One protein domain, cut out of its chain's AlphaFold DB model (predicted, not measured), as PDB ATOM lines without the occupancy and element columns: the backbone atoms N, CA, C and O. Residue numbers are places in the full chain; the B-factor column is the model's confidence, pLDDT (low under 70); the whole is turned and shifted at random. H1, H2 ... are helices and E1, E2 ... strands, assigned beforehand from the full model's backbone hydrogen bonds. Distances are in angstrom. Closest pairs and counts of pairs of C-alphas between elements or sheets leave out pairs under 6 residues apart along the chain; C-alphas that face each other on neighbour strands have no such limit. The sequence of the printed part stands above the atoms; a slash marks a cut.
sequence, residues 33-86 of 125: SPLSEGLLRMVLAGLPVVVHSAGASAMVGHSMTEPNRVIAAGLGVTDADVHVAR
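What this domain is: This is residues 33 to 86 of the 125 residues of an uncharacterized protein of Leucobacter sp (UniProt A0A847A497). What does the model look like? Three rods lie side by side in a row: the strand E1, the helix H1 in the middle and the helix H2, with the turn at residues 43 to 48 sticking out at one end. After H2, residues 75 to 86 fold back towards the level of E1. What is it made of? The 54 printed residues hold two named helices and one named strand, in the order H1, E1, H2; the class is mixed, helices and strands. How large is it? It is compact, with a radius of gyration of the C-alphas of 11.1 A and spans of 31 by 24 by 14 A.

Where its parts are: Where does the first helix lie? H1 is residues 33 to 43, 15.2 A from first to last C-alpha, and C-alpha 33 is at (112.345, 140.673, 95.776). What follows it? The strand E1 is residues 49 to 55, 20.3 A long, with C-alpha 55 at (109.014, 147.053, 98.836). Where is the last element? H2 is residues 66 to 74, 12.4 A long, ending with C-alpha 74 at (110.407, 127.390, 85.699).

How they stand to each other: How do the helices stand? H1 and H2 touch, the same way at a shallow tilt of 7 degrees; their closest C-alphas, those of Leu 35 and Ala 72, are 6.2 A apart. Where is E1? The closest C-alphas of H1 and E1, those of Ser 33 and Ser 53, are 5.5 A apart. E1 and H2 are apart, and E1 pairs with no named strand. What do the backbones show? In H1 and H2 every O i to N i+4 pair is within hydrogen-bond range.

The domain as a whole: How far does it reach? The two C-alphas farthest apart, those of Gly 46 and Ser 57, are 31.7 A apart. Are there cuts or long links? The printed part has no cut; the link from H1 to E1 is tight, and that from E1 to H2 is short. How confident is the model? The mean pLDDT of the printed part is 94.8, and no printed residue is under 70.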
ATOM      1  N   SER A  33     112.341 141.127  94.385       97.25
ATOM      2  CA  SER A  33     112.345 140.673  95.776       97.25
ATOM      3  C   SER A  33     111.473 139.431  96.033       97.25
ATOM      4  O   SER A  33     111.984 138.534  96.692       97.25
ATOM      5  N   PRO A  34     110.235 139.288  95.507       96.62
ATOM      6  CA  PRO A  34     109.481 138.054  95.742       96.62
ATOM      7  C   PRO A  34     110.076 136.834  95.025       96.62
ATOM      8  O   PRO A  34     110.054 135.738  95.571       96.62
ATOM      9  N   LEU A  35     110.702 137.021  93.855       97.06
ATOM     10  CA  LEU A  35     111.450 135.947  93.192       97.06
ATOM     11  C   LEU A  35     112.652 135.499  94.043       97.06
ATOM     12  O   LEU A  35     112.870 134.307  94.233       97.06
ATOM     13  N   SER A  36     113.419 136.449  94.588       96.62
ATOM     14  CA  SER A  36     114.534 136.142  95.488       96.62
ATOM     15  C   SER A  36     114.079 135.458  96.779       96.62
ATOM     16  O   SER A  36     114.769 134.558  97.240       96.62
ATOM     17  N   GLU A  37     112.942 135.856  97.359       96.31
ATOM     18  CA  GLU A  37     112.362 135.204  98.544       96.31
ATOM     19  C   GLU A  37     112.077 133.722  98.284       96.31
ATOM     20  O   GLU A  37     112.564 132.885  99.041       96.31
ATOM     21  N   GLY A  38     111.383 133.395  97.188       95.75
ATOM     22  CA  GLY A  38     111.091 132.008  96.815       95.75
ATOM     23  C   GLY A  38     112.353 131.171  96.583       95.75
ATOM     24  O   GLY A  38     112.516 130.101  97.169       95.75
ATOM     25  N   LEU A  39     113.307 131.694  95.805       96.50
ATOM     26  CA  LEU A  39     114.565 130.990  95.526       96.50
ATOM     27  C   LEU A  39     115.403 130.761  96.789       96.50
ATOM     28  O   LEU A  39     115.946 129.676  96.988       96.50
ATOM     29  N   LEU A  40     115.506 131.763  97.665       94.94
ATOM     30  CA  LEU A  40     116.251 131.628  98.916       94.94
ATOM     31  C   LEU A  40     115.578 130.643  99.872       94.94
ATOM     32  O   LEU A  40     116.286 129.893 100.534       94.94
ATOM     33  N   ARG A  41     114.240 130.593  99.929       94.06
ATOM     34  CA  ARG A  41     113.525 129.570 100.711       94.06
ATOM     35  C   ARG A  41     113.859 128.162 100.243       94.06
ATOM     36  O   ARG A  41     114.092 127.299 101.081       94.06
ATOM     37  N   MET A  42     113.911 127.943  98.931       94.38
ATOM     38  CA  MET A  42     114.282 126.644  98.368       94.38
ATOM     39  C   MET A  42     115.732 126.278  98.694       94.38
ATOM     40  O   MET A  42     115.997 125.183  99.178       94.38
ATOM     41  N   VAL A  43     116.672 127.196  98.452       93.38
ATOM     42  CA  VAL A  43     118.113 126.940  98.631       93.38
ATOM     43  C   VAL A  43     118.490 126.771 100.104       93.38
ATOM     44  O   VAL A  43     119.389 125.997 100.421       93.38
ATOM     45  N   LEU A  44     117.823 127.492 101.006       91.94
ATOM     46  CA  LEU A  44     118.106 127.477 102.444       91.94
ATOM     47  C   LEU A  44     117.167 126.548 103.224       91.94
ATOM     48  O   LEU A  44     117.149 126.586 104.455       91.94
ATOM     49  N   ALA A  45     116.392 125.714 102.527       90.06
ATOM     50  CA  ALA A  45     115.522 124.734 103.154       90.06
ATOM     51  C   ALA A  45     116.329 123.821 104.098       90.06
ATOM     52  O   ALA A  45     117.358 123.264 103.723       90.06
ATOM     53  N   GLY A  46     115.862 123.680 105.341       88.12
ATOM     54  CA  GLY A  46     116.531 122.882 106.376       88.12
ATOM     55  C   GLY A  46     117.561 123.639 107.221       88.12
ATOM     56  O   GLY A  46     118.046 123.090 108.208       88.12
ATOM     57  N   LEU A  47     117.864 124.899 106.898       88.44
ATOM     58  CA  LEU A  47     118.624 125.784 107.781       88.44
ATOM     59  C   LEU A  47     117.672 126.567 108.697       88.44
ATOM     60  O   LEU A  47     116.521 126.807 108.326       88.44
ATOM     61  N   PRO A  48     118.130 127.024 109.879       87.38
ATOM     62  CA  PRO A  48     117.353 127.903 110.749       87.38
ATOM     63  C   PRO A  48     117.322 129.331 110.175       87.38
ATOM     64  O   PRO A  48     117.803 130.276 110.800       87.38
ATOM     65  N   VAL A  49     116.806 129.485 108.953       87.75
ATOM     66  CA  VAL A  49     116.733 130.753 108.229       87.75
ATOM     67  C   VAL A  49     115.293 131.046 107.832       87.75
ATOM     68  O   VAL A  49     114.620 130.226 107.216       87.75
ATOM     69  N   VAL A  50     114.834 132.252 108.147       90.12
ATOM     70  CA  VAL A  50     113.534 132.772 107.720       90.12
ATOM     71  C   VAL A  50     113.761 133.783 106.607       90.12
ATOM     72  O   VAL A  50     114.594 134.676 106.739       90.12
ATOM     73  N   VAL A  51     113.017 133.670 105.508       92.06
ATOM     74  CA  VAL A  51     113.138 134.588 104.370       92.06
ATOM     75  C   VAL A  51     111.829 135.334 104.141       92.06
ATOM     76  O   VAL A  51     110.754 134.730 104.060       92.06
ATOM     77  N   HIS A  52     111.945 136.651 104.003       94.44
ATOM     78  CA  HIS A  52     110.872 137.581 103.680       94.44
ATOM     79  C   HIS A  52     111.269 138.502 102.515       94.44
ATOM     80  O   HIS A  52     112.450 138.657 102.196       94.44
ATOM     81  N   SER A  53     110.292 139.167 101.900       95.31
ATOM     82  CA  SER A  53     110.503 140.260 100.945       95.31
ATOM     83  C   SER A  53     109.655 141.488 101.247       95.31
ATOM     84  O   SER A  53     108.551 141.354 101.744       95.31
ATOM     85  N   ALA A  54     110.109 142.693 100.917       96.94
ATOM     86  CA  ALA A  54     109.285 143.900 101.017       96.94
ATOM     87  C   ALA A  54     109.643 144.932  99.936       96.94
ATOM     88  O   ALA A  54     110.618 144.778  99.194       96.94
ATOM     89  N   GLY A  55     108.827 145.980  99.814       96.69
ATOM     90  CA  GLY A  55     109.014 147.053  98.836       96.69
ATOM     91  C   GLY A  55     109.276 148.401  99.489       96.69
ATOM     92  O   GLY A  55     108.531 148.795 100.376       96.69
ATOM     93  N   ALA A  56     110.294 149.137  99.040       95.50
ATOM     94  CA  ALA A  56     110.544 150.505  99.509       95.50
ATOM     95  C   ALA A  56     109.422 151.481  99.098       95.50
ATOM     96  O   ALA A  56     109.106 152.416  99.831       95.50
ATOM     97  N   SER A  57     108.796 151.233  97.949       95.75
ATOM     98  CA  SER A  57     107.587 151.908  97.464       95.75
ATOM     99  C   SER A  57     106.672 150.834  96.886       95.75
ATOM    100  O   SER A  57     106.537 150.694  95.669       95.75
ATOM    101  N   ALA A  58     106.180 149.971  97.776       95.56
ATOM    102  CA  ALA A  58     105.498 148.748  97.395       95.56
ATOM    103  C   ALA A  58     104.179 149.040  96.682       95.56
ATOM    104  O   ALA A  58     103.420 149.925  97.073       95.56
ATOM    105  N   MET A  59     103.868 148.223  95.681       97.50
ATOM    106  CA  MET A  59     102.552 148.207  95.048       97.50
ATOM    107  C   MET A  59     101.636 147.321  95.893       97.50
ATOM    108  O   MET A  59     101.295 146.218  95.490       97.50
ATOM    109  N   VAL A  60     101.328 147.760  97.116       97.06
ATOM    110  CA  VAL A  60     100.645 146.940  98.133       97.06
ATOM    111  C   VAL A  60      99.387 146.277  97.565       97.06
ATOM    112  O   VAL A  60      98.640 146.892  96.804       97.06
ATOM    113  N   GLY A  61      99.185 145.000  97.897       95.19
ATOM    114  CA  GLY A  61      98.039 144.214  97.425       95.19
ATOM    115  C   GLY A  61      98.188 143.633  96.015       95.19
ATOM    116  O   GLY A  61      97.371 142.809  95.619       95.19
ATOM    117  N   HIS A  62      99.225 144.009  95.260       97.25
ATOM    118  CA  HIS A  62      99.460 143.457  93.927       97.25
ATOM    119  C   HIS A  62     100.181 142.111  94.003       97.25
ATOM    120  O   HIS A  62     101.064 141.906  94.840       97.25
ATOM    121  N   SER A  63      99.839 141.215  93.079       97.12
ATOM    122  CA  SER A  63     100.552 139.957  92.884       97.12
ATOM    123  C   SER A  63     101.950 140.185  92.303       97.12
ATOM    124  O   SER A  63     102.237 141.235  91.718       97.12
ATOM    125  N   MET A  64     102.799 139.157  92.356       97.00
ATOM    126  CA  MET A  64     104.003 139.110  91.518       97.00
ATOM    127  C   MET A  64     103.622 139.314  90.039       97.00
ATOM    128  O   MET A  64     102.545 138.890  89.624       97.00
ATOM    129  N   THR A  65     104.464 139.973  89.242       96.94
ATOM    130  CA  THR A  65     104.201 140.151  87.807       96.94
ATOM    131  C   THR A  65     104.187 138.812  87.075       96.94
ATOM    132  O   THR A  65     104.972 137.920  87.392       96.94
ATOM    133  N   GLU A  66     103.342 138.689  86.049       96.44
ATOM    134  CA  GLU A  66     103.206 137.450  85.268       96.44
ATOM    135  C   GLU A  66     104.545 136.915  84.721       96.44
ATOM    136  O   GLU A  66     104.850 135.751  84.974       96.44
ATOM    137  N   PRO A  67     105.422 137.729  84.091       96.44
ATOM    138  CA  PRO A  67     106.719 137.231  83.634       96.44
ATOM    139  C   PRO A  67     107.566 136.638  84.765       96.44
ATOM    140  O   PRO A  67     108.259 135.643  84.565       96.44
ATOM    141  N   ASN A  68     107.497 137.218  85.968       95.50
ATOM    142  CA  ASN A  68     108.251 136.707  87.105       95.50
ATOM    143  C   ASN A  68     107.632 135.451  87.711       95.50
ATOM    144  O   ASN A  68     108.395 134.621  88.192       95.50
ATOM    145  N   ARG A  69     106.308 135.271  87.643       96.25
ATOM    146  CA  ARG A  69     105.659 134.011  88.035       96.25
ATOM    147  C   ARG A  69     106.062 132.867  87.113       96.25
ATOM    148  O   ARG A  69     106.439 131.810  87.602       96.25
ATOM    149  N   VAL A  70     106.093 133.108  85.802       96.69
ATOM    150  CA  VAL A  70     106.566 132.121  84.816       96.69
ATOM    151  C   VAL A  70     108.022 131.732  85.084       96.69
ATOM    152  O   VAL A  70     108.354 130.548  85.108       96.69
ATOM    153  N   ILE A  71     108.890 132.716  85.346       97.12
ATOM    154  CA  ILE A  71     110.288 132.457  85.724       97.12
ATOM    155  C   ILE A  71     110.359 131.660  87.032       97.12
ATOM    156  O   ILE A  71     111.098 130.685  87.111       97.12
ATOM    157  N   ALA A  72     109.596 132.057  88.050       96.12
ATOM    158  CA  ALA A  72     109.573 131.399  89.350       96.12
ATOM    159  C   ALA A  72     109.142 129.926  89.226       96.12
ATOM    160  O   ALA A  72     109.837 129.046  89.732       96.12
ATOM    161  N   ALA A  73     108.075 129.653  88.471       95.81
ATOM    162  CA  ALA A  73     107.600 128.304  88.185       95.81
ATOM    163  C   ALA A  73     108.656 127.471  87.440       95.81
ATOM    164  O   ALA A  73     108.938 126.339  87.833       95.81
ATOM    165  N   GLY A  74     109.309 128.045  86.421       97.19
ATOM    166  CA  GLY A  74     110.407 127.390  85.699       97.19
ATOM    167  C   GLY A  74     111.633 127.079  86.571       97.19
ATOM    168  O   GLY A  74     112.412 126.188  86.239       97.19
ATOM    169  N   LEU A  75     111.790 127.781  87.696       96.38
ATOM    170  CA  LEU A  75     112.839 127.555  88.692       96.38
ATOM    171  C   LEU A  75     112.378 126.696  89.884       96.38
ATOM    172  O   LEU A  75     113.171 126.456  90.791       96.38
ATOM    173  N   GLY A  76     111.127 126.221  89.891       95.38
ATOM    174  CA  GLY A  76     110.575 125.352  90.935       95.38
ATOM    175  C   GLY A  76     110.031 126.072  92.175       95.38
ATOM    176  O   GLY A  76     109.771 125.419  93.184       95.38
ATOM    177  N   VAL A  77     109.843 127.393  92.124       95.38
ATOM    178  CA  VAL A  77     109.237 128.169  93.217       95.38
ATOM    179  C   VAL A  77     107.722 127.956  93.209       95.38
ATOM    180  O   VAL A  77     107.038 128.364  92.273       95.38
ATOM    181  N   THR A  78     107.187 127.338  94.262       90.44
ATOM    182  CA  THR A  78     105.777 126.909  94.324       90.44
ATOM    183  C   THR A  78     104.816 127.948  94.904       90.44
ATOM    184  O   THR A  78     103.608 127.793  94.779       90.44
ATOM    185  N   ASP A  79     105.317 128.986  95.571       90.06
ATOM    186  CA  ASP A  79     104.523 130.006  96.271       90.06
ATOM    187  C   ASP A  79     104.455 131.354  95.525       90.06
ATOM    188  O   ASP A  79     103.957 132.346  96.059       90.06
ATOM    189  N   ALA A  80     104.914 131.403  94.271       91.50
ATOM    190  CA  ALA A  80     104.951 132.634  93.481       91.50
ATOM    191  C   ALA A  80     103.555 133.221  93.190       91.50
ATOM    192  O   ALA A  80     103.400 134.444  93.162       91.50
ATOM    193  N   ASP A  81     102.543 132.365  93.009       91.88
ATOM    194  CA  ASP A  81     101.170 132.770  92.670       91.88
ATOM    195  C   ASP A  81     100.414 133.400  93.844       91.88
ATOM    196  O   ASP A  81      99.529 134.229  93.646       91.88
ATOM    197  N   VAL A  82     100.783 133.036  95.075       94.56
ATOM    198  CA  VAL A  82     100.149 133.547  96.301       94.56
ATOM    199  C   VAL A  82     100.875 134.762  96.878       94.56
ATOM    200  O   VAL A  82     100.467 135.299  97.909       94.56
ATOM    201  N   HIS A  83     101.958 135.213  96.235       96.38
ATOM    202  CA  HIS A  83     102.694 136.393  96.675       96.38
ATOM    203  C   HIS A  83     101.822 137.646  96.599       96.38
ATOM    204  O   HIS A  83     101.243 137.954  95.557       96.38
ATOM    205  N   VAL A  84     101.830 138.427  97.681       97.19
ATOM    206  CA  VAL A  84     101.182 139.736  97.758       97.19
ATOM    207  C   VAL A  84     102.204 140.774  98.195       97.19
ATOM    208  O   VAL A  84     102.879 140.630  99.217       97.19
ATOM    209  N   ALA A  85     102.306 141.848  97.419       97.06
ATOM    210  CA  ALA A  85     103.229 142.931  97.688       97.06
ATOM    211  C   ALA A  85     102.941 143.619  99.033       97.06
ATOM    212  O   ALA A  85     101.803 144.001  99.326       97.06
ATOM    213  N   ARG A  86     104.000 143.842  99.820       96.88
ATOM    214  CA  ARG A  86     103.969 144.513 101.128       96.88
ATOM    215  C   ARG A  86     105.000 145.633 101.233       96.88
ATOM    216  O   ARG A  86     106.115 145.537 100.714       96.88
TER     217      ARG A  86